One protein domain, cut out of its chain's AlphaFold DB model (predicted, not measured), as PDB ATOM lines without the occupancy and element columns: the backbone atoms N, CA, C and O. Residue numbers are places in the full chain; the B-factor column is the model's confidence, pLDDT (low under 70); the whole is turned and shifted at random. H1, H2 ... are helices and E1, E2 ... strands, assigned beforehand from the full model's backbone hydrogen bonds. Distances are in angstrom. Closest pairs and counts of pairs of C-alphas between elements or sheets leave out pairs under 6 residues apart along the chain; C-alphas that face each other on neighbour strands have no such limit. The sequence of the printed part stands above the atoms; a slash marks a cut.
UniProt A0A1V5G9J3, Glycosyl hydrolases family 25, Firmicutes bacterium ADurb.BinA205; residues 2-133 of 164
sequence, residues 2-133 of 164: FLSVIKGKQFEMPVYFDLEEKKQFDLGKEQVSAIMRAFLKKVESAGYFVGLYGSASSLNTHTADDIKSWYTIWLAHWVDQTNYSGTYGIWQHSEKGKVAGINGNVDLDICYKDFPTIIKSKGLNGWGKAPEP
ATOM      1  N   PHE A   2      48.256   3.632   6.757       96.00
ATOM      2  CA  PHE A   2      47.889   4.932   7.358       96.00
ATOM      3  C   PHE A   2      48.811   5.365   8.519       96.00
ATOM      4  O   PHE A   2      49.446   6.414   8.458       96.00
ATOM      5  N   LEU A   3      48.982   4.502   9.529       96.19
ATOM      6  CA  LEU A   3      49.820   4.798  10.700       96.19
ATOM      7  C   LEU A   3      51.293   5.083  10.363       96.19
ATOM      8  O   LEU A   3      51.931   5.877  11.046       96.19
ATOM      9  N   SER A   4      51.843   4.468   9.312       96.00
ATOM     10  CA  SER A   4      53.222   4.741   8.891       96.00
ATOM     11  C   SER A   4      53.374   6.125   8.260       96.00
ATOM     12  O   SER A   4      54.420   6.740   8.428       96.00
ATOM     13  N   VAL A   5      52.340   6.632   7.578       97.00
ATOM     14  CA  VAL A   5      52.350   7.969   6.955       97.00
ATOM     15  C   VAL A   5      52.315   9.074   8.010       97.00
ATOM     16  O   VAL A   5      52.999  10.090   7.876       97.00
ATOM     17  N   ILE A   6      51.539   8.872   9.075       95.62
ATOM     18  CA  ILE A   6      51.371   9.875  10.133       95.62
ATOM     19  C   ILE A   6      52.397   9.747  11.268       95.62
ATOM     20  O   ILE A   6      52.387  10.542  12.204       95.62
ATOM     21  N   LYS A   7      53.295   8.759  11.196       93.25
ATOM     22  CA  LYS A   7      54.275   8.476  12.247       93.25
ATOM     23  C   LYS A   7      55.168   9.691  12.522       93.25
ATOM     24  O   LYS A   7      55.745  10.267  11.604       93.25
ATOM     25  N   GLY A   8      55.311  10.033  13.802       90.88
ATOM     26  CA  GLY A   8      56.150  11.145  14.259       90.88
ATOM     27  C   GLY A   8      55.570  12.530  13.969       90.88
ATOM     28  O   GLY A   8      56.247  13.525  14.210       90.88
ATOM     29  N   LYS A   9      54.340  12.607  13.448       94.62
ATOM     30  CA  LYS A   9      53.611  13.862  13.291       94.62
ATOM     31  C   LYS A   9      52.743  14.118  14.516       94.62
ATOM     32  O   LYS A   9      52.365  13.194  15.236       94.62
ATOM     33  N   GLN A  10      52.418  15.386  14.704       96.25
ATOM     34  CA  GLN A  10      51.588  15.869  15.789       96.25
ATOM     35  C   GLN A  10      50.390  16.609  15.201       96.25
ATOM     36  O   GLN A  10      50.555  17.352  14.233       96.25
ATOM     37  N   PHE A  11      49.200  16.386  15.758       97.31
ATOM     38  CA  PHE A  11      47.959  16.952  15.224       97.31
ATOM     39  C   PHE A  11      47.116  17.575  16.336       97.31
ATOM     40  O   PHE A  11      46.897  16.949  17.375       97.31
ATOM     41  N   GLU A  12      46.613  18.792  16.126       97.38
ATOM     42  CA  GLU A  12      45.619  19.419  17.009       97.38
ATOM     43  C   GLU A  12      44.191  18.909  16.780       97.38
ATOM     44  O   GLU A  12      43.334  19.096  17.640       97.38
ATOM     45  N   MET A  13      43.936  18.267  15.639       98.38
ATOM     46  CA  MET A  13      42.624  17.748  15.247       98.38
ATOM     47  C   MET A  13      42.615  16.215  15.250       98.38
ATOM     48  O   MET A  13      43.687  15.605  15.163       98.38
ATOM     49  N   PRO A  14      41.435  15.569  15.341       98.31
ATOM     50  CA  PRO A  14      41.332  14.126  15.196       98.31
ATOM     51  C   PRO A  14      41.819  13.660  13.825       98.31
ATOM     52  O   PRO A  14      41.763  14.395  12.840       98.31
ATOM     53  N   VAL A  15      42.229  12.401  13.757       98.38
ATOM     54  CA  VAL A  15      42.408  11.705  12.480       98.38
ATOM     55  C   VAL A  15      41.118  10.970  12.134       98.38
ATOM     56  O   VAL A  15      40.514  10.342  13.001       98.38
ATOM     57  N   TYR A  16      40.674  11.043  10.884       98.38
ATOM     58  CA  TYR A  16      39.390  10.475  10.476       98.38
ATOM     59  C   TYR A  16      39.569   9.308   9.513       98.38
ATOM     60  O   TYR A  16      40.458   9.322   8.662       98.38
ATOM     61  N   PHE A  17      38.721   8.291   9.669       98.12
ATOM     62  CA  PHE A  17      38.485   7.321   8.611       98.12
ATOM     63  C   PHE A  17      37.413   7.861   7.678       98.12
ATOM     64  O   PHE A  17      36.317   8.184   8.133       98.12
ATOM     65  N   ASP A  18      37.751   7.944   6.402       97.31
ATOM     66  CA  ASP A  18      36.872   8.416   5.347       97.31
ATOM     67  C   ASP A  18      36.424   7.220   4.492       97.31
ATOM     68  O   ASP A  18      37.258   6.465   3.978       97.31
ATOM     69  N   LEU A  19      35.111   6.986   4.430       89.50
ATOM     70  CA  LEU A  19      34.512   5.864   3.710       89.50
ATOM     71  C   LEU A  19      33.292   6.350   2.922       89.50
ATOM     72  O   LEU A  19      32.221   6.572   3.492       89.50
ATOM     73  N   GLU A  20      33.468   6.460   1.605       91.94
ATOM     74  CA  GLU A  20      32.489   7.047   0.675       91.94
ATOM     75  C   GLU A  20      32.251   6.212  -0.589       91.94
ATOM     76  O   GLU A  20      31.317   6.478  -1.349       91.94
ATOM     77  N   GLU A  21      33.059   5.182  -0.839       93.31
ATOM     78  CA  GLU A  21      32.999   4.478  -2.114       93.31
ATOM     79  C   GLU A  21      31.799   3.540  -2.180       93.31
ATOM     80  O   GLU A  21      31.606   2.658  -1.336       93.31
ATOM     81  N   LYS A  22      31.049   3.628  -3.282       93.81
ATOM     82  CA  LYS A  22      29.911   2.739  -3.544       93.81
ATOM     83  C   LYS A  22      30.274   1.258  -3.387       93.81
ATOM     84  O   LYS A  22      29.529   0.509  -2.766       93.81
ATOM     85  N   LYS A  23      31.435   0.840  -3.900       95.19
ATOM     86  CA  LYS A  23      31.893  -0.558  -3.807       95.19
ATOM     87  C   LYS A  23      32.101  -1.023  -2.364       95.19
ATOM     88  O   LYS A  23      31.983  -2.214  -2.100       95.19
ATOM     89  N   GLN A  24      32.430  -0.111  -1.448       93.12
ATOM     90  CA  GLN A  24      32.526  -0.423  -0.024       93.12
ATOM     91  C   GLN A  24      31.121  -0.584   0.556       93.12
ATOM     92  O   GLN A  24      30.855  -1.586   1.213       93.12
ATOM     93  N   PHE A  25      30.207   0.346   0.267       94.94
ATOM     94  CA  PHE A  25      28.822   0.277   0.743       94.94
ATOM     95  C   PHE A  25      28.056  -0.951   0.239       94.94
ATOM     96  O   PHE A  25      27.280  -1.530   0.997       94.94
ATOM     97  N   ASP A  26      28.341  -1.411  -0.982       96.69
ATOM     98  CA  ASP A  26      27.744  -2.616  -1.572       96.69
ATOM     99  C   ASP A  26      28.070  -3.907  -0.784       96.69
ATOM    100  O   ASP A  26      27.400  -4.921  -0.967       96.69
ATOM    101  N   LEU A  27      29.043  -3.877   0.140       97.00
ATOM    102  CA  LEU A  27      29.315  -4.978   1.078       97.00
ATOM    103  C   LEU A  27      28.249  -5.111   2.183       97.00
ATOM    104  O   LEU A  27      28.231  -6.107   2.905       97.00
ATOM    105  N   GLY A  28      27.375  -4.114   2.337       97.00
ATOM    106  CA  GLY A  28      26.324  -4.083   3.347       97.00
ATOM    107  C   GLY A  28      26.786  -3.582   4.719       97.00
ATOM    108  O   GLY A  28      27.972  -3.556   5.055       97.00
ATOM    109  N   LYS A  29      25.808  -3.172   5.539       97.38
ATOM    110  CA  LYS A  29      26.020  -2.490   6.829       97.38
ATOM    111  C   LYS A  29      26.969  -3.237   7.769       97.38
ATOM    112  O   LYS A  29      27.839  -2.612   8.370       97.38
ATOM    113  N   GLU A  30      26.805  -4.551   7.912       97.75
ATOM    114  CA  GLU A  30      27.596  -5.348   8.859       97.75
ATOM    115  C   GLU A  30      29.079  -5.370   8.489       97.75
ATOM    116  O   GLU A  30      29.933  -5.054   9.324       97.75
ATOM    117  N   GLN A  31      29.381  -5.669   7.224       97.94
ATOM    118  CA  GLN A  31      30.752  -5.752   6.735       97.94
ATOM    119  C   GLN A  31      31.421  -4.374   6.713       97.94
ATOM    120  O   GLN A  31      32.558  -4.233   7.168       97.94
ATOM    121  N   VAL A  32      30.707  -3.338   6.264       97.81
ATOM    122  CA  VAL A  32      31.195  -1.949   6.293       97.81
ATOM    123  C   VAL A  32      31.509  -1.515   7.724       97.81
ATOM    124  O   VAL A  32      32.597  -1.009   7.998       97.81
ATOM    125  N   SER A  33      30.612  -1.796   8.670       98.00
ATOM    126  CA  SER A  33      30.822  -1.481  10.086       98.00
ATOM    127  C   SER A  33      31.973  -2.284  10.703       98.00
ATOM    128  O   SER A  33      32.653  -1.799  11.606       98.00
ATOM    129  N   ALA A  34      32.226  -3.517  10.255       98.19
ATOM    130  CA  ALA A  34      33.397  -4.286  10.678       98.19
ATOM    131  C   ALA A  34      34.707  -3.647  10.187       98.19
ATOM    132  O   ALA A  34      35.645  -3.504  10.974       98.19
ATOM    133  N   ILE A  35      34.745  -3.185   8.934       97.69
ATOM    134  CA  ILE A  35      35.897  -2.473   8.355       97.69
ATOM    135  C   ILE A  35      36.162  -1.164   9.111       97.69
ATOM    136  O   ILE A  35      37.293  -0.925   9.541       97.69
ATOM    137  N   MET A  36      35.120  -0.355   9.337       98.00
ATOM    138  CA  MET A  36      35.217   0.882  10.120       98.00
ATOM    139  C   MET A  36      35.789   0.602  11.514       98.00
ATOM    140  O   MET A  36      36.784   1.209  11.905       98.00
ATOM    141  N   ARG A  37      35.229  -0.372  12.248       97.94
ATOM    142  CA  ARG A  37      35.722  -0.744  13.588       97.94
ATOM    143  C   ARG A  37      37.182  -1.176  13.576       97.94
ATOM    144  O   ARG A  37      37.922  -0.780  14.471       97.94
ATOM    145  N   ALA A  38      37.602  -1.971  12.593       98.00
ATOM    146  CA  ALA A  38      38.982  -2.438  12.504       98.00
ATOM    147  C   ALA A  38      39.965  -1.265  12.357       98.00
ATOM    148  O   ALA A  38      40.971  -1.211  13.070       98.00
ATOM    149  N   PHE A  39      39.653  -0.298  11.489       98.00
ATOM    150  CA  PHE A  39      40.472   0.903  11.331       98.00
ATOM    151  C   PHE A  39      40.477   1.752  12.606       98.00
ATOM    152  O   PHE A  39      41.547   2.048  13.141       98.00
ATOM    153  N   LEU A  40      39.289   2.105  13.109       98.56
ATOM    154  CA  LEU A  40      39.124   2.986  14.266       98.56
ATOM    155  C   LEU A  40      39.869   2.429  15.484       98.56
ATOM    156  O   LEU A  40      40.717   3.115  16.051       98.56
ATOM    157  N   LYS A  41      39.678   1.145  15.810       98.12
ATOM    158  CA  LYS A  41      40.376   0.498  16.930       98.12
ATOM    159  C   LYS A  41      41.891   0.473  16.755       98.12
ATOM    160  O   LYS A  41      42.615   0.721  17.719       98.12
ATOM    161  N   LYS A  42      42.396   0.173  15.550       97.94
ATOM    162  CA  LYS A  42      43.850   0.110  15.308       97.94
ATOM    163  C   LYS A  42      44.498   1.486  15.466       97.94
ATOM    164  O   LYS A  42      45.600   1.567  16.002       97.94
ATOM    165  N   VAL A  43      43.832   2.548  15.016       97.81
ATOM    166  CA  VAL A  43      44.341   3.925  15.110       97.81
ATOM    167  C   VAL A  43      44.229   4.474  16.532       97.81
ATOM    168  O   VAL A  43      45.196   5.046  17.035       97.81
ATOM    169  N   GLU A  44      43.112   4.220  17.211       97.31
ATOM    170  CA  GLU A  44      42.927   4.541  18.631       97.31
ATOM    171  C   GLU A  44      43.998   3.874  19.504       97.31
ATOM    172  O   GLU A  44      44.676   4.543  20.284       97.31
ATOM    173  N   SER A  45      44.240   2.575  19.294       96.25
ATOM    174  CA  SER A  45      45.262   1.805  20.025       96.25
ATOM    175  C   SER A  45      46.689   2.309  19.790       96.25
ATOM    176  O   SER A  45      47.581   2.035  20.587       96.25
ATOM    177  N   ALA A  46      46.922   3.047  18.701       95.25
ATOM    178  CA  ALA A  46      48.205   3.675  18.406       95.25
ATOM    179  C   ALA A  46      48.376   5.057  19.075       95.25
ATOM    180  O   ALA A  46      49.379   5.727  18.831       95.25
ATOM    181  N   GLY A  47      47.423   5.485  19.912       96.25
ATOM    182  CA  GLY A  47      47.494   6.735  20.675       96.25
ATOM    183  C   GLY A  47      46.929   7.955  19.944       96.25
ATOM    184  O   GLY A  47      47.261   9.088  20.299       96.25
ATOM    185  N   TYR A  48      46.089   7.746  18.929       97.69
ATOM    186  CA  TYR A  48      45.436   8.833  18.205       97.69
ATOM    187  C   TYR A  48      43.960   8.961  18.593       97.69
ATOM    188  O   TYR A  48      43.219   7.985  18.652       97.69
ATOM    189  N   PHE A  49      43.508  10.193  18.800       98.25
ATOM    190  CA  PHE A  49      42.108  10.569  18.808       98.25
ATOM    191  C   PHE A  49      41.558  10.397  17.389       98.25
ATOM    192  O   PHE A  49      41.848  11.198  16.497       98.25
ATOM    193  N   VAL A  50      40.781   9.335  17.189       98.44
ATOM    194  CA  VAL A  50      40.235   8.948  15.887       98.44
ATOM    195  C   VAL A  50      38.729   9.197  15.809       98.44
ATOM    196  O   VAL A  50      38.013   9.097  16.807       98.44
ATOM    197  N   GLY A  51      38.244   9.525  14.617       98.50
ATOM    198  CA  GLY A  51      36.824   9.656  14.310       98.50
ATOM    199  C   GLY A  51      36.439   8.989  12.993       98.50
ATOM    200  O   GLY A  51      37.291   8.516  12.239       98.50
ATOM    201  N   LEU A  52      35.140   8.977  12.716       98.69
ATOM    202  CA  LEU A  52      34.580   8.535  11.441       98.69
ATOM    203  C   LEU A  52      34.016   9.747  10.699       98.69
ATOM    204  O   LEU A  52      33.223  10.502  11.265       98.69
ATOM    205  N   TYR A  53      34.431   9.924   9.453       98.56
ATOM    206  CA  TYR A  53      33.761  10.814   8.520       98.56
ATOM    207  C   TYR A  53      32.710  10.019   7.733       98.56
ATOM    208  O   TYR A  53      32.913   8.843   7.415       98.56
ATOM    209  N   GLY A  54      31.571  10.643   7.441       97.50
ATOM    210  CA  GLY A  54      30.586  10.050   6.548       97.50
ATOM    211  C   GLY A  54      29.393  10.950   6.260       97.50
ATOM    212  O   GLY A  54      29.006  11.802   7.061       97.50
ATOM    213  N   SER A  55      28.766  10.710   5.110       97.31
ATOM    214  CA  SER A  55      27.505  11.355   4.747       97.31
ATOM    215  C   SER A  55      26.374  11.004   5.722       97.31
ATOM    216  O   SER A  55      26.323   9.899   6.269       97.31
ATOM    217  N   ALA A  56      25.390  11.895   5.875       97.31
ATOM    218  CA  ALA A  56      24.176  11.607   6.647       97.31
ATOM    219  C   ALA A  56      23.502  10.292   6.202       97.31
ATOM    220  O   ALA A  56      23.015   9.522   7.031       97.31
ATOM    221  N   SER A  57      23.525  10.002   4.896       96.00
ATOM    222  CA  SER A  57      23.002   8.756   4.331       96.00
ATOM    223  C   SER A  57      23.774   7.533   4.831       96.00
ATOM    224  O   SER A  57      23.175   6.641   5.438       96.00
ATOM    225  N   SER A  58      25.098   7.488   4.643       96.56
ATOM    226  CA  SER A  58      25.927   6.334   5.028       96.56
ATOM    227  C   SER A  58      25.973   6.122   6.544       96.56
ATOM    228  O   SER A  58      25.951   4.979   7.011       96.56
ATOM    229  N   LEU A  59      25.928   7.197   7.333       97.44
ATOM    230  CA  LEU A  59      25.832   7.128   8.792       97.44
ATOM    231  C   LEU A  59      24.500   6.535   9.288       97.44
ATOM    232  O   LEU A  59      24.463   5.880  10.334       97.44
ATOM    233  N   ASN A  60      23.409   6.733   8.548       96.56
ATOM    234  CA  ASN A  60      22.102   6.161   8.883       96.56
ATOM    235  C   ASN A  60      21.936   4.726   8.368       96.56
ATOM    236  O   ASN A  60      21.337   3.888   9.041       96.56
ATOM    237  N   THR A  61      22.473   4.427   7.187       95.81
ATOM    238  CA  THR A  61      22.164   3.185   6.459       95.81
ATOM    239  C   THR A  61      23.257   2.120   6.560       95.81
ATOM    240  O   THR A  61      22.938   0.934   6.598       95.81
ATOM    241  N   HIS A  62      24.530   2.511   6.671       96.88
ATOM    242  CA  HIS A  62      25.682   1.596   6.577       96.88
ATOM    243  C   HIS A  62      26.574   1.576   7.825       96.88
ATOM    244  O   HIS A  62      27.479   0.749   7.911       96.88
ATOM    245  N   THR A  63      26.297   2.430   8.811       97.50
ATOM    246  CA  THR A  63      27.105   2.547  10.031       97.50
ATOM    247  C   THR A  63      26.331   2.040  11.243       97.50
ATOM    248  O   THR A  63      25.190   2.447  11.484       97.50
ATOM    249  N   ALA A  64      26.932   1.128  12.004       97.62
ATOM    250  CA  ALA A  64      26.374   0.635  13.257       97.62
ATOM    251  C   ALA A  64      26.381   1.713  14.363       97.62
ATOM    252  O   ALA A  64      27.215   2.622  14.381       97.62
ATOM    253  N   ASP A  65      25.411   1.637  15.277       96.50
ATOM    254  CA  ASP A  65      25.192   2.667  16.301       96.50
ATOM    255  C   ASP A  65      26.274   2.669  17.392       96.50
ATOM    256  O   ASP A  65      26.568   3.714  17.976       96.50
ATOM    257  N   ASP A  66      26.935   1.532  17.621       97.00
ATOM    258  CA  ASP A  66      28.084   1.434  18.526       97.00
ATOM    259  C   ASP A  66      29.244   2.318  18.046       97.00
ATOM    260  O   ASP A  66      29.823   3.057  18.837       97.00
ATOM    261  N   ILE A  67      29.521   2.346  16.738       97.88
ATOM    262  CA  ILE A  67      30.555   3.221  16.167       97.88
ATOM    263  C   ILE A  67      30.211   4.695  16.416       97.88
ATOM    264  O   ILE A  67      31.062   5.459  16.870       97.88
ATOM    265  N   LYS A  68      28.959   5.089  16.156       96.25
ATOM    266  CA  LYS A  68      28.495   6.481  16.301       96.25
ATOM    267  C   LYS A  68      28.430   6.953  17.752       96.25
ATOM    268  O   LYS A  68      28.533   8.149  18.005       96.25
ATOM    269  N   SER A  69      28.236   6.036  18.695       95.81
ATOM    270  CA  SER A  69      28.214   6.358  20.126       95.81
ATOM    271  C   SER A  69      29.613   6.418  20.745       95.81
ATOM    272  O   SER A  69      29.815   7.176  21.693       95.81
ATOM    273  N   TRP A  70      30.578   5.665  20.207       96.19
ATOM    274  CA  TRP A  70      31.938   5.604  20.748       96.19
ATOM    275  C   TRP A  70      32.899   6.622  20.125       96.19
ATOM    276  O   TRP A  70      33.742   7.189  20.820       96.19
ATOM    277  N   TYR A  71      32.774   6.877  18.821       98.25
ATOM    278  CA  TYR A  71      33.708   7.713  18.066       98.25
ATOM    279  C   TYR A  71      33.107   9.070  17.708       98.25
ATOM    280  O   TYR A  71      31.900   9.224  17.528       98.25
ATOM    281  N   THR A  72      33.964  10.086  17.576       98.25
ATOM    282  CA  THR A  72      33.499  11.385  17.088       98.25
ATOM    283  C   THR A  72      33.143  11.294  15.606       98.25
ATOM    284  O   THR A  72      33.909  10.748  14.812       98.25
ATOM    285  N   ILE A  73      32.003  11.873  15.235       98.62
ATOM    286  CA  ILE A  73      31.540  11.916  13.848       98.62
ATOM    287  C   ILE A  73      31.910  13.253  13.204       98.62
ATOM    288  O   ILE A  73      31.722  14.313  13.815       98.62
ATOM    289  N   TRP A  74      32.445  13.188  11.987       98.75
ATOM    290  CA  TRP A  74      32.477  14.294  11.033       98.75
ATOM    291  C   TRP A  74      31.375  14.038  10.005       98.75
ATOM    292  O   TRP A  74      31.467  13.148   9.165       98.75
ATOM    293  N   LEU A  75      30.274  14.764  10.165       98.62
ATOM    294  CA  LEU A  75      29.067  14.595   9.369       98.62
ATOM    295  C   LEU A  75      29.209  15.362   8.056       98.62
ATOM    296  O   LEU A  75      29.381  16.574   8.107       98.62
ATOM    297  N   ALA A  76      29.024  14.706   6.914       98.38
ATOM    298  CA  ALA A  76      28.764  15.393   5.652       98.38
ATOM    299  C   ALA A  76      27.260  15.469   5.379       98.38
ATOM    300  O   ALA A  76      26.568  14.452   5.253       98.38
ATOM    301  N   HIS A  77      26.732  16.690   5.327       98.06
ATOM    302  CA  HIS A  77      25.337  16.928   4.977       98.06
ATOM    303  C   HIS A  77      25.166  18.348   4.436       98.06
ATOM    304  O   HIS A  77      25.071  19.301   5.205       98.06
ATOM    305  N   TRP A  78      25.133  18.486   3.112       97.06
ATOM    306  CA  TRP A  78      25.126  19.783   2.433       97.06
ATOM    307  C   TRP A  78      23.721  20.404   2.382       97.06
ATOM    308  O   TRP A  78      23.062  20.420   1.343       97.06
ATOM    309  N   VAL A  79      23.248  20.867   3.538       94.62
ATOM    310  CA  VAL A  79      21.936  21.498   3.755       94.62
ATOM    311  C   VAL A  79      22.077  22.676   4.719       94.62
ATOM    312  O   VAL A  79      23.019  22.716   5.502       94.62
ATOM    313  N   ASP A  80      21.122  23.607   4.728       91.38
ATOM    314  CA  ASP A  80      21.165  24.754   5.655       91.38
ATOM    315  C   ASP A  80      20.866  24.351   7.109       91.38
ATOM    316  O   ASP A  80      21.372  24.953   8.055       91.38
ATOM    317  N   GLN A  81      20.054  23.308   7.296       92.38
ATOM    318  CA  GLN A  81      19.736  22.740   8.602       92.38
ATOM    319  C   GLN A  81      19.686  21.215   8.504       92.38
ATOM    320  O   GLN A  81      18.810  20.642   7.856       92.38
ATOM    321  N   THR A  82      20.634  20.543   9.160       93.88
ATOM    322  CA  THR A  82      20.689  19.077   9.164       93.88
ATOM    323  C   THR A  82      19.527  18.464   9.951       93.88
ATOM    324  O   THR A  82      19.212  18.897  11.058       93.88
ATOM    325  N   ASN A  83      18.916  17.412   9.399       94.56
ATOM    326  CA  ASN A  83      17.969  16.543  10.109       94.56
ATOM    327  C   ASN A  83      18.642  15.289  10.704       94.56
ATOM    328  O   ASN A  83      17.957  14.390  11.192       94.56
ATOM    329  N   TYR A  84      19.973  15.202  10.642       96.75
ATOM    330  CA  TYR A  84      20.723  14.103  11.232       96.75
ATOM    331  C   TYR A  84      20.615  14.164  12.760       96.75
ATOM    332  O   TYR A  84      21.027  15.142  13.379       96.75
ATOM    333  N   SER A  85      20.054  13.118  13.364       95.00
ATOM    334  CA  SER A  85      19.770  13.057  14.804       95.00
ATOM    335  C   SER A  85      20.949  12.582  15.657       95.00
ATOM    336  O   SER A  85      20.901  12.693  16.880       95.00
ATOM    337  N   GLY A  86      21.994  12.030  15.034       95.44
ATOM    338  CA  GLY A  86      23.191  11.576  15.735       95.44
ATOM    339  C   GLY A  86      24.089  12.735  16.167       95.44
ATOM    340  O   GLY A  86      24.102  13.801  15.556       95.44
ATOM    341  N   THR A  87      24.891  12.509  17.205       96.56
ATOM    342  CA  THR A  87      25.893  13.478  17.666       96.56
ATOM    343  C   THR A  87      27.071  13.545  16.694       96.56
ATOM    344  O   THR A  87      27.598  12.518  16.273       96.56
ATOM    345  N   TYR A  88      27.553  14.751  16.402       98.12
ATOM    346  CA  TYR A  88      28.753  14.990  15.598       98.12
ATOM    347  C   TYR A  88      29.623  16.080  16.229       98.12
ATOM    348  O   TYR A  88      29.175  16.860  17.069       98.12
ATOM    349  N   GLY A  89      30.915  16.069  15.901       98.12
ATOM    350  CA  GLY A  89      31.879  17.084  16.340       98.12
ATOM    351  C   GLY A  89      32.233  18.090  15.250       98.12
ATOM    352  O   GLY A  89      32.585  19.222  15.570       98.12
ATOM    353  N   ILE A  90      32.123  17.678  13.986       98.69
ATOM    354  CA  ILE A  90      32.360  18.508  12.803       98.69
ATOM    355  C   ILE A  90      31.205  18.278  11.832       98.69
ATOM    356  O   ILE A  90      30.723  17.148  11.712       98.69
ATOM    357  N   TRP A  91      30.760  19.335  11.164       98.69
ATOM    358  CA  TRP A  91      29.758  19.271  10.108       98.69
ATOM    359  C   TRP A  91      30.285  19.910   8.828       98.69
ATOM    360  O   TRP A  91      30.476  21.123   8.789       98.69
ATOM    361  N   GLN A  92      30.460  19.094   7.791       98.69
ATOM    362  CA  GLN A  92      30.668  19.546   6.425       98.69
ATOM    363  C   GLN A  92      29.317  19.924   5.820       98.69
ATOM    364  O   GLN A  92      28.475  19.063   5.532       98.69
ATOM    365  N   HIS A  93      29.093  21.222   5.652       97.62
ATOM    366  CA  HIS A  93      27.814  21.776   5.206       97.62
ATOM    367  C   HIS A  93      27.841  22.237   3.741       97.62
ATOM    368  O   HIS A  93      26.807  22.602   3.184       97.62
ATOM    369  N   SER A  94      29.003  22.208   3.083       97.56
ATOM    370  CA  SER A  94      29.120  22.469   1.647       97.56
ATOM    371  C   SER A  94      30.335  21.774   1.048       97.56
ATOM    372  O   SER A  94      31.365  21.725   1.702       97.56
ATOM    373  N   GLU A  95      30.223  21.339  -0.208       96.75
ATOM    374  CA  GLU A  95      31.341  20.949  -1.095       96.75
ATOM    375  C   GLU A  95      31.660  22.031  -2.155       96.75
ATOM    376  O   GLU A  95      32.507  21.862  -3.032       96.75
ATOM    377  N   LYS A  96      30.938  23.163  -2.140       97.44
ATOM    378  CA  LYS A  96      31.029  24.230  -3.165       97.44
ATOM    379  C   LYS A  96      31.364  25.592  -2.573       97.44
ATOM    380  O   LYS A  96      31.023  26.628  -3.150       97.44
ATOM    381  N   GLY A  97      32.041  25.592  -1.433       97.12
ATOM    382  CA  GLY A  97      32.485  26.794  -0.756       97.12
ATOM    383  C   GLY A  97      33.449  27.643  -1.572       97.12
ATOM    384  O   GLY A  97      34.032  27.211  -2.573       97.12
ATOM    385  N   LYS A  98      33.624  28.880  -1.100       97.88
ATOM    386  CA  LYS A  98      34.609  29.836  -1.602       97.88
ATOM    387  C   LYS A  98      35.346  30.439  -0.418       97.88
ATOM    388  O   LYS A  98      34.745  31.121   0.406       97.88
ATOM    389  N   VAL A  99      36.648  30.191  -0.359       97.38
ATOM    390  CA  VAL A  99      37.543  30.727   0.668       97.38
ATOM    391  C   VAL A  99      38.677  31.456  -0.034       97.38
ATOM    392  O   VAL A  99      39.277  30.930  -0.973       97.38
ATOM    393  N   ALA A 100      38.961  32.685   0.399       97.88
ATOM    394  CA  ALA A 100      40.064  33.464  -0.150       97.88
ATOM    395  C   ALA A 100      41.384  32.687  -0.003       97.88
ATOM    396  O   ALA A 100      41.718  32.220   1.083       97.88
ATOM    397  N   GLY A 101      42.122  32.544  -1.105       97.81
ATOM    398  CA  GLY A 101      43.356  31.755  -1.161       97.81
ATOM    399  C   GLY A 101      43.189  30.328  -1.693       97.81
ATOM    400  O   GLY A 101      44.200  29.674  -1.937       97.81
ATOM    401  N   ILE A 102      41.959  29.856  -1.937       97.69
ATOM    402  CA  ILE A 102      41.698  28.541  -2.539       97.69
ATOM    403  C   ILE A 102      41.032  28.715  -3.905       97.69
ATOM    404  O   ILE A 102      39.974  29.330  -4.034       97.69
ATOM    405  N   ASN A 103      41.665  28.155  -4.937       97.62
ATOM    406  CA  ASN A 103      41.126  28.157  -6.293       97.62
ATOM    407  C   ASN A 103      40.135  27.002  -6.469       97.62
ATOM    408  O   ASN A 103      40.478  25.852  -6.214       97.62
ATOM    409  N   GLY A 104      38.941  27.299  -6.984       96.88
ATOM    410  CA  GLY A 104      37.913  26.292  -7.248       96.88
ATOM    411  C   GLY A 104      36.889  26.164  -6.124       96.88
ATOM    412  O   GLY A 104      36.600  27.130  -5.419       96.88
ATOM    413  N   ASN A 105      36.234  25.010  -6.051       98.00
ATOM    414  CA  ASN A 105      35.329  24.671  -4.955       98.00
ATOM    415  C   ASN A 105      36.141  24.109  -3.788       98.00
ATOM    416  O   ASN A 105      37.155  23.451  -4.014       98.00
ATOM    417  N   VAL A 106      35.688  24.375  -2.569       98.12
ATOM    418  CA  VAL A 106      36.281  23.820  -1.353       98.12
ATOM    419  C   VAL A 106      35.189  23.424  -0.375       98.12
ATOM    420  O   VAL A 106      34.148  24.086  -0.309       98.12
ATOM    421  N   ASP A 107      35.445  22.367   0.383       98.19
ATOM    422  CA  ASP A 107      34.570  21.951   1.467       98.19
ATOM    423  C   ASP A 107      34.528  23.016   2.569       98.19
ATOM    424  O   ASP A 107      35.530  23.675   2.865       98.19
ATOM    425  N   LEU A 108      33.347  23.218   3.150       98.38
ATOM    426  CA  LEU A 108      33.151  24.106   4.291       98.38
ATOM    427  C   LEU A 108      32.649  23.312   5.485       98.38
ATOM    428  O   LEU A 108      31.614  22.640   5.417       98.38
ATOM    429  N   ASP A 109      33.370  23.469   6.588       98.44
ATOM    430  CA  ASP A 109      33.183  22.706   7.808       98.44
ATOM    431  C   ASP A 109      32.998  23.613   9.019       98.44
ATOM    432  O   ASP A 109      33.728  24.588   9.215       98.44
ATOM    433  N   ILE A 110      32.060  23.242   9.889       98.00
ATOM    434  CA  ILE A 110      31.888  23.853  11.206       98.00
ATOM    435  C   ILE A 110      32.346  22.853  12.263       98.00
ATOM    436  O   ILE A 110      31.797  21.756  12.382       98.00
ATOM    437  N   CYS A 111      33.347  23.237  13.056       98.12
ATOM    438  CA  CYS A 111      33.825  22.451  14.188       98.12
ATOM    439  C   CYS A 111      33.158  22.923  15.484       98.12
ATOM    440  O   CYS A 111      33.341  24.063  15.907       98.12
ATOM    441  N   TYR A 112      32.416  22.033  16.141       98.00
ATOM    442  CA  TYR A 112      31.663  22.329  17.367       98.00
ATOM    443  C   TYR A 112      32.399  21.933  18.649       98.00
ATOM    444  O   TYR A 112      31.924  22.206  19.750       98.00
ATOM    445  N   LYS A 113      33.542  21.251  18.524       97.62
ATOM    446  CA  LYS A 113      34.342  20.780  19.658       97.62
ATOM    447  C   LYS A 113      35.713  21.441  19.663       97.62
ATOM    448  O   LYS A 113      36.358  21.550  18.625       97.62
ATOM    449  N   ASP A 114      36.193  21.783  20.854       98.12
ATOM    450  CA  ASP A 114      37.588  22.175  21.071       98.12
ATOM    451  C   ASP A 114      38.482  20.924  21.127       98.12
ATOM    452  O   ASP A 114      38.944  20.476  22.182       98.12
ATOM    453  N   PHE A 115      38.673  20.303  19.962       98.38
ATOM    454  CA  PHE A 115      39.578  19.166  19.821       98.38
ATOM    455  C   PHE A 115      41.015  19.473  20.249       98.38
ATOM    456  O   PHE A 115      41.570  18.622  20.947       98.38
ATOM    457  N   PRO A 116      41.606  20.645  19.937       98.00
ATOM    458  CA  PRO A 116      42.955  20.965  20.388       98.00
ATOM    459  C   PRO A 116      43.127  20.806  21.902       98.00
ATOM    460  O   PRO A 116      44.060  20.128  22.340       98.00
ATOM    461  N   THR A 117      42.217  21.357  22.709       98.06
ATOM    462  CA  THR A 117      42.277  21.224  24.175       98.06
ATOM    463  C   THR A 117      42.043  19.780  24.626       98.06
ATOM    464  O   THR A 117      42.781  19.257  25.470       98.06
ATOM    465  N   ILE A 118      41.053  19.091  24.050       97.88
ATOM    466  CA  ILE A 118      40.723  17.700  24.410       97.88
ATOM    467  C   ILE A 118      41.893  16.752  24.104       97.88
ATOM    468  O   ILE A 118      42.213  15.878  24.906       97.88
ATOM    469  N   ILE A 119      42.533  16.908  22.948       98.06
ATOM    470  CA  ILE A 119      43.602  16.023  22.476       98.06
ATOM    471  C   ILE A 119      44.882  16.260  23.273       98.06
ATOM    472  O   ILE A 119      45.476  15.300  23.770       98.06
ATOM    473  N   LYS A 120      45.268  17.529  23.462       96.50
ATOM    474  CA  LYS A 120      46.465  17.898  24.232       96.50
ATOM    475  C   LYS A 120      46.358  17.464  25.689       96.50
ATOM    476  O   LYS A 120      47.300  16.876  26.210       96.50
ATOM    477  N   SER A 121      45.208  17.682  26.334       96.88
ATOM    478  CA  SER A 121      45.005  17.282  27.738       96.88
ATOM    479  C   SER A 121      45.093  15.769  27.956       96.88
ATOM    480  O   SER A 121      45.480  15.328  29.036       96.88
ATOM    481  N   LYS A 122      44.786  14.969  26.927       95.81
ATOM    482  CA  LYS A 122      44.911  13.505  26.951       95.81
ATOM    483  C   LYS A 122      46.275  12.987  26.482       95.81
ATOM    484  O   LYS A 122      46.490  11.779  26.526       95.81
ATOM    485  N   GLY A 123      47.177  13.851  26.007       96.19
ATOM    486  CA  GLY A 123      48.459  13.430  25.431       96.19
ATOM    487  C   GLY A 123      48.315  12.546  24.183       96.19
ATOM    488  O   GLY A 123      49.186  11.723  23.911       96.19
ATOM    489  N   LEU A 124      47.216  12.671  23.437       96.38
ATOM    490  CA  LEU A 124      46.985  11.907  22.203       96.38
ATOM    491  C   LEU A 124      47.644  12.601  21.003       96.38
ATOM    492  O   LEU A 124      48.183  13.694  21.137       96.38
ATOM    493  N   ASN A 125      47.611  11.985  19.822       96.81
ATOM    494  CA  ASN A 125      48.057  12.582  18.549       96.81
ATOM    495  C   ASN A 125      49.498  13.114  18.570       96.81
ATOM    496  O   ASN A 125      49.778  14.176  18.016       96.81
ATOM    497  N   GLY A 126      50.404  12.389  19.225       94.62
ATOM    498  CA  GLY A 126      51.820  12.759  19.307       94.62
ATOM    499  C   GLY A 126      52.168  13.777  20.399       94.62
ATOM    500  O   GLY A 126      53.340  14.110  20.527       94.62
ATOM    501  N   TRP A 127      51.202  14.240  21.204       94.00
ATOM    502  CA  TRP A 127      51.455  15.169  22.319       94.00
ATOM    503  C   TRP A 127      51.926  14.480  23.613       94.00
ATOM    504  O   TRP A 127      52.503  15.125  24.487       94.00
ATOM    505  N   GLY A 128      51.660  13.183  23.769       87.44
ATOM    506  CA  GLY A 128      52.120  12.371  24.895       87.44
ATOM    507  C   GLY A 128      53.487  11.737  24.649       87.44
ATOM    508  O   GLY A 128      54.044  11.799  23.551       87.44
ATOM    509  N   LYS A 129      54.035  11.070  25.672       70.44
ATOM    510  CA  LYS A 129      55.212  10.213  25.474       70.44
ATOM    511  C   LYS A 129      54.856   9.124  24.464       70.44
ATOM    512  O   LYS A 129      53.785   8.527  24.571       70.44
ATOM    513  N   ALA A 130      55.749   8.883  23.504       58.66
ATOM    514  CA  ALA A 130      55.572   7.826  22.518       58.66
ATOM    515  C   ALA A 130      55.214   6.518  23.246       58.66
ATOM    516  O   ALA A 130      55.935   6.152  24.181       58.66
ATOM    517  N   PRO A 131      54.121   5.833  22.862       54.28
ATOM    518  CA  PRO A 131      53.864   4.494  23.363       54.28
ATOM    519  C   PRO A 131      55.112   3.649  23.101       54.28
ATOM    520  O   PRO A 131      55.645   3.678  21.984       54.28
ATOM    521  N   GLU A 132      55.600   2.928  24.113       49.94
ATOM    522  CA  GLU A 132      56.567   1.862  23.853       49.94
ATOM    523  C   GLU A 132      55.973   0.953  22.772       49.94
ATOM    524  O   GLU A 132      54.759   0.724  22.784       49.94
ATOM    525  N   PRO A 133      56.775   0.487  21.798       45.44
ATOM    526  CA  PRO A 133      56.256  -0.327  20.719       45.44
ATOM    527  C   PRO A 133      55.624  -1.581  21.314       45.44
ATOM    528  O   PRO A 133      56.315  -2.509  21.729       45.44
TER     529      PRO A 133
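This is residues 2 to 133 of the 164 residues of the protein "Glycosyl hydrolases family 25" of Firmicutes bacterium ADurb.BinA205 (UniProt A0A1V5G9J3). A strongly twisted sheet of five strands, E1 to E5, is curled like part of a barrel, and the long helix H3 runs along its E1 and E2 end, over E2. The short helices H4 and H5 sit on the same end of the fold as H3, while the hairpin of E4 and E5 makes the sheet's other end and H1, H2 and H6 are off the sheet. The 132 printed residues hold six named helices and five named strands, in the order H1 E1 H2 H3 E2 H4 H5 E3 E4 E5 H6, class mixed. The sheet runs E1 E2 E3 E4 E5 and is mixed, with E4 and E5 antiparallel. The whole is compact, with a radius of gyration of the C-alphas of 15.6 A and spans of 43 by 41 by 26 A.

H1, residues 2 to 5, begins at C-alpha 2 at (47.889, 4.932, 7.358). E1 is residues 15 to 18, H2 residues 22 to 25, and H3 residues 29 to 45, 23.7 A long from C-alpha 29 at (26.020, -2.490, 6.829). E2, residues 50 to 55, is 17.1 A long. H4 is residues 56 to 61, H5 residues 65 to 70, and E3 residues 72 to 76, 13.0 A long. E4, residues 90 to 97, is 15.9 A long and bends by 58 degrees at residue 94. E5, residues 106 to 111, is 15.8 A long. H6, residues 115 to 121, ends at C-alpha 121 at (45.005, 17.282, 27.738).

E1 and E2 are parallel, with N 17 and O 51 2.9 A apart. E2 and E3 are parallel, with N 52 and O 72 3.0 A apart. E3 and E4 are parallel, with N 92 and O 75 2.8 A apart. In the hairpin E4 and E5, N 91 and O 110 are 2.9 A apart. E1, H2, H3, E2 and E2, H4, H5, E3 are strand-helix-strand units, parallel neighbour strands with helices between, each with a right-handed crossover. H3 is on the sheet at a height of 8.7 A; its closest C-alphas to E2 are those of Glu 44 and Val 50, 5.8 A. H4 stands up from the sheet, rising 45 degrees. H5 only grazes the sheet with residues 67 to 70 and only just touches H3, with 3 pairs of C-alphas within 8 A, the closest Arg 37 and Ile 67, 7.0 A. H6 is apart from H3. Every O i to N i+4 pair is within hydrogen-bond range in H3, H4, H5 and H6; H1 and H2 are too short for one.

The C-alphas of Asp 80 and Glu 132 are the two farthest apart, 45.9 A. The printed part has no cut, and the link from E3 to E4 is long, 13 residues. Mean pLDDT of the printed part is 95.3, and residues 130 to 133 are under 70.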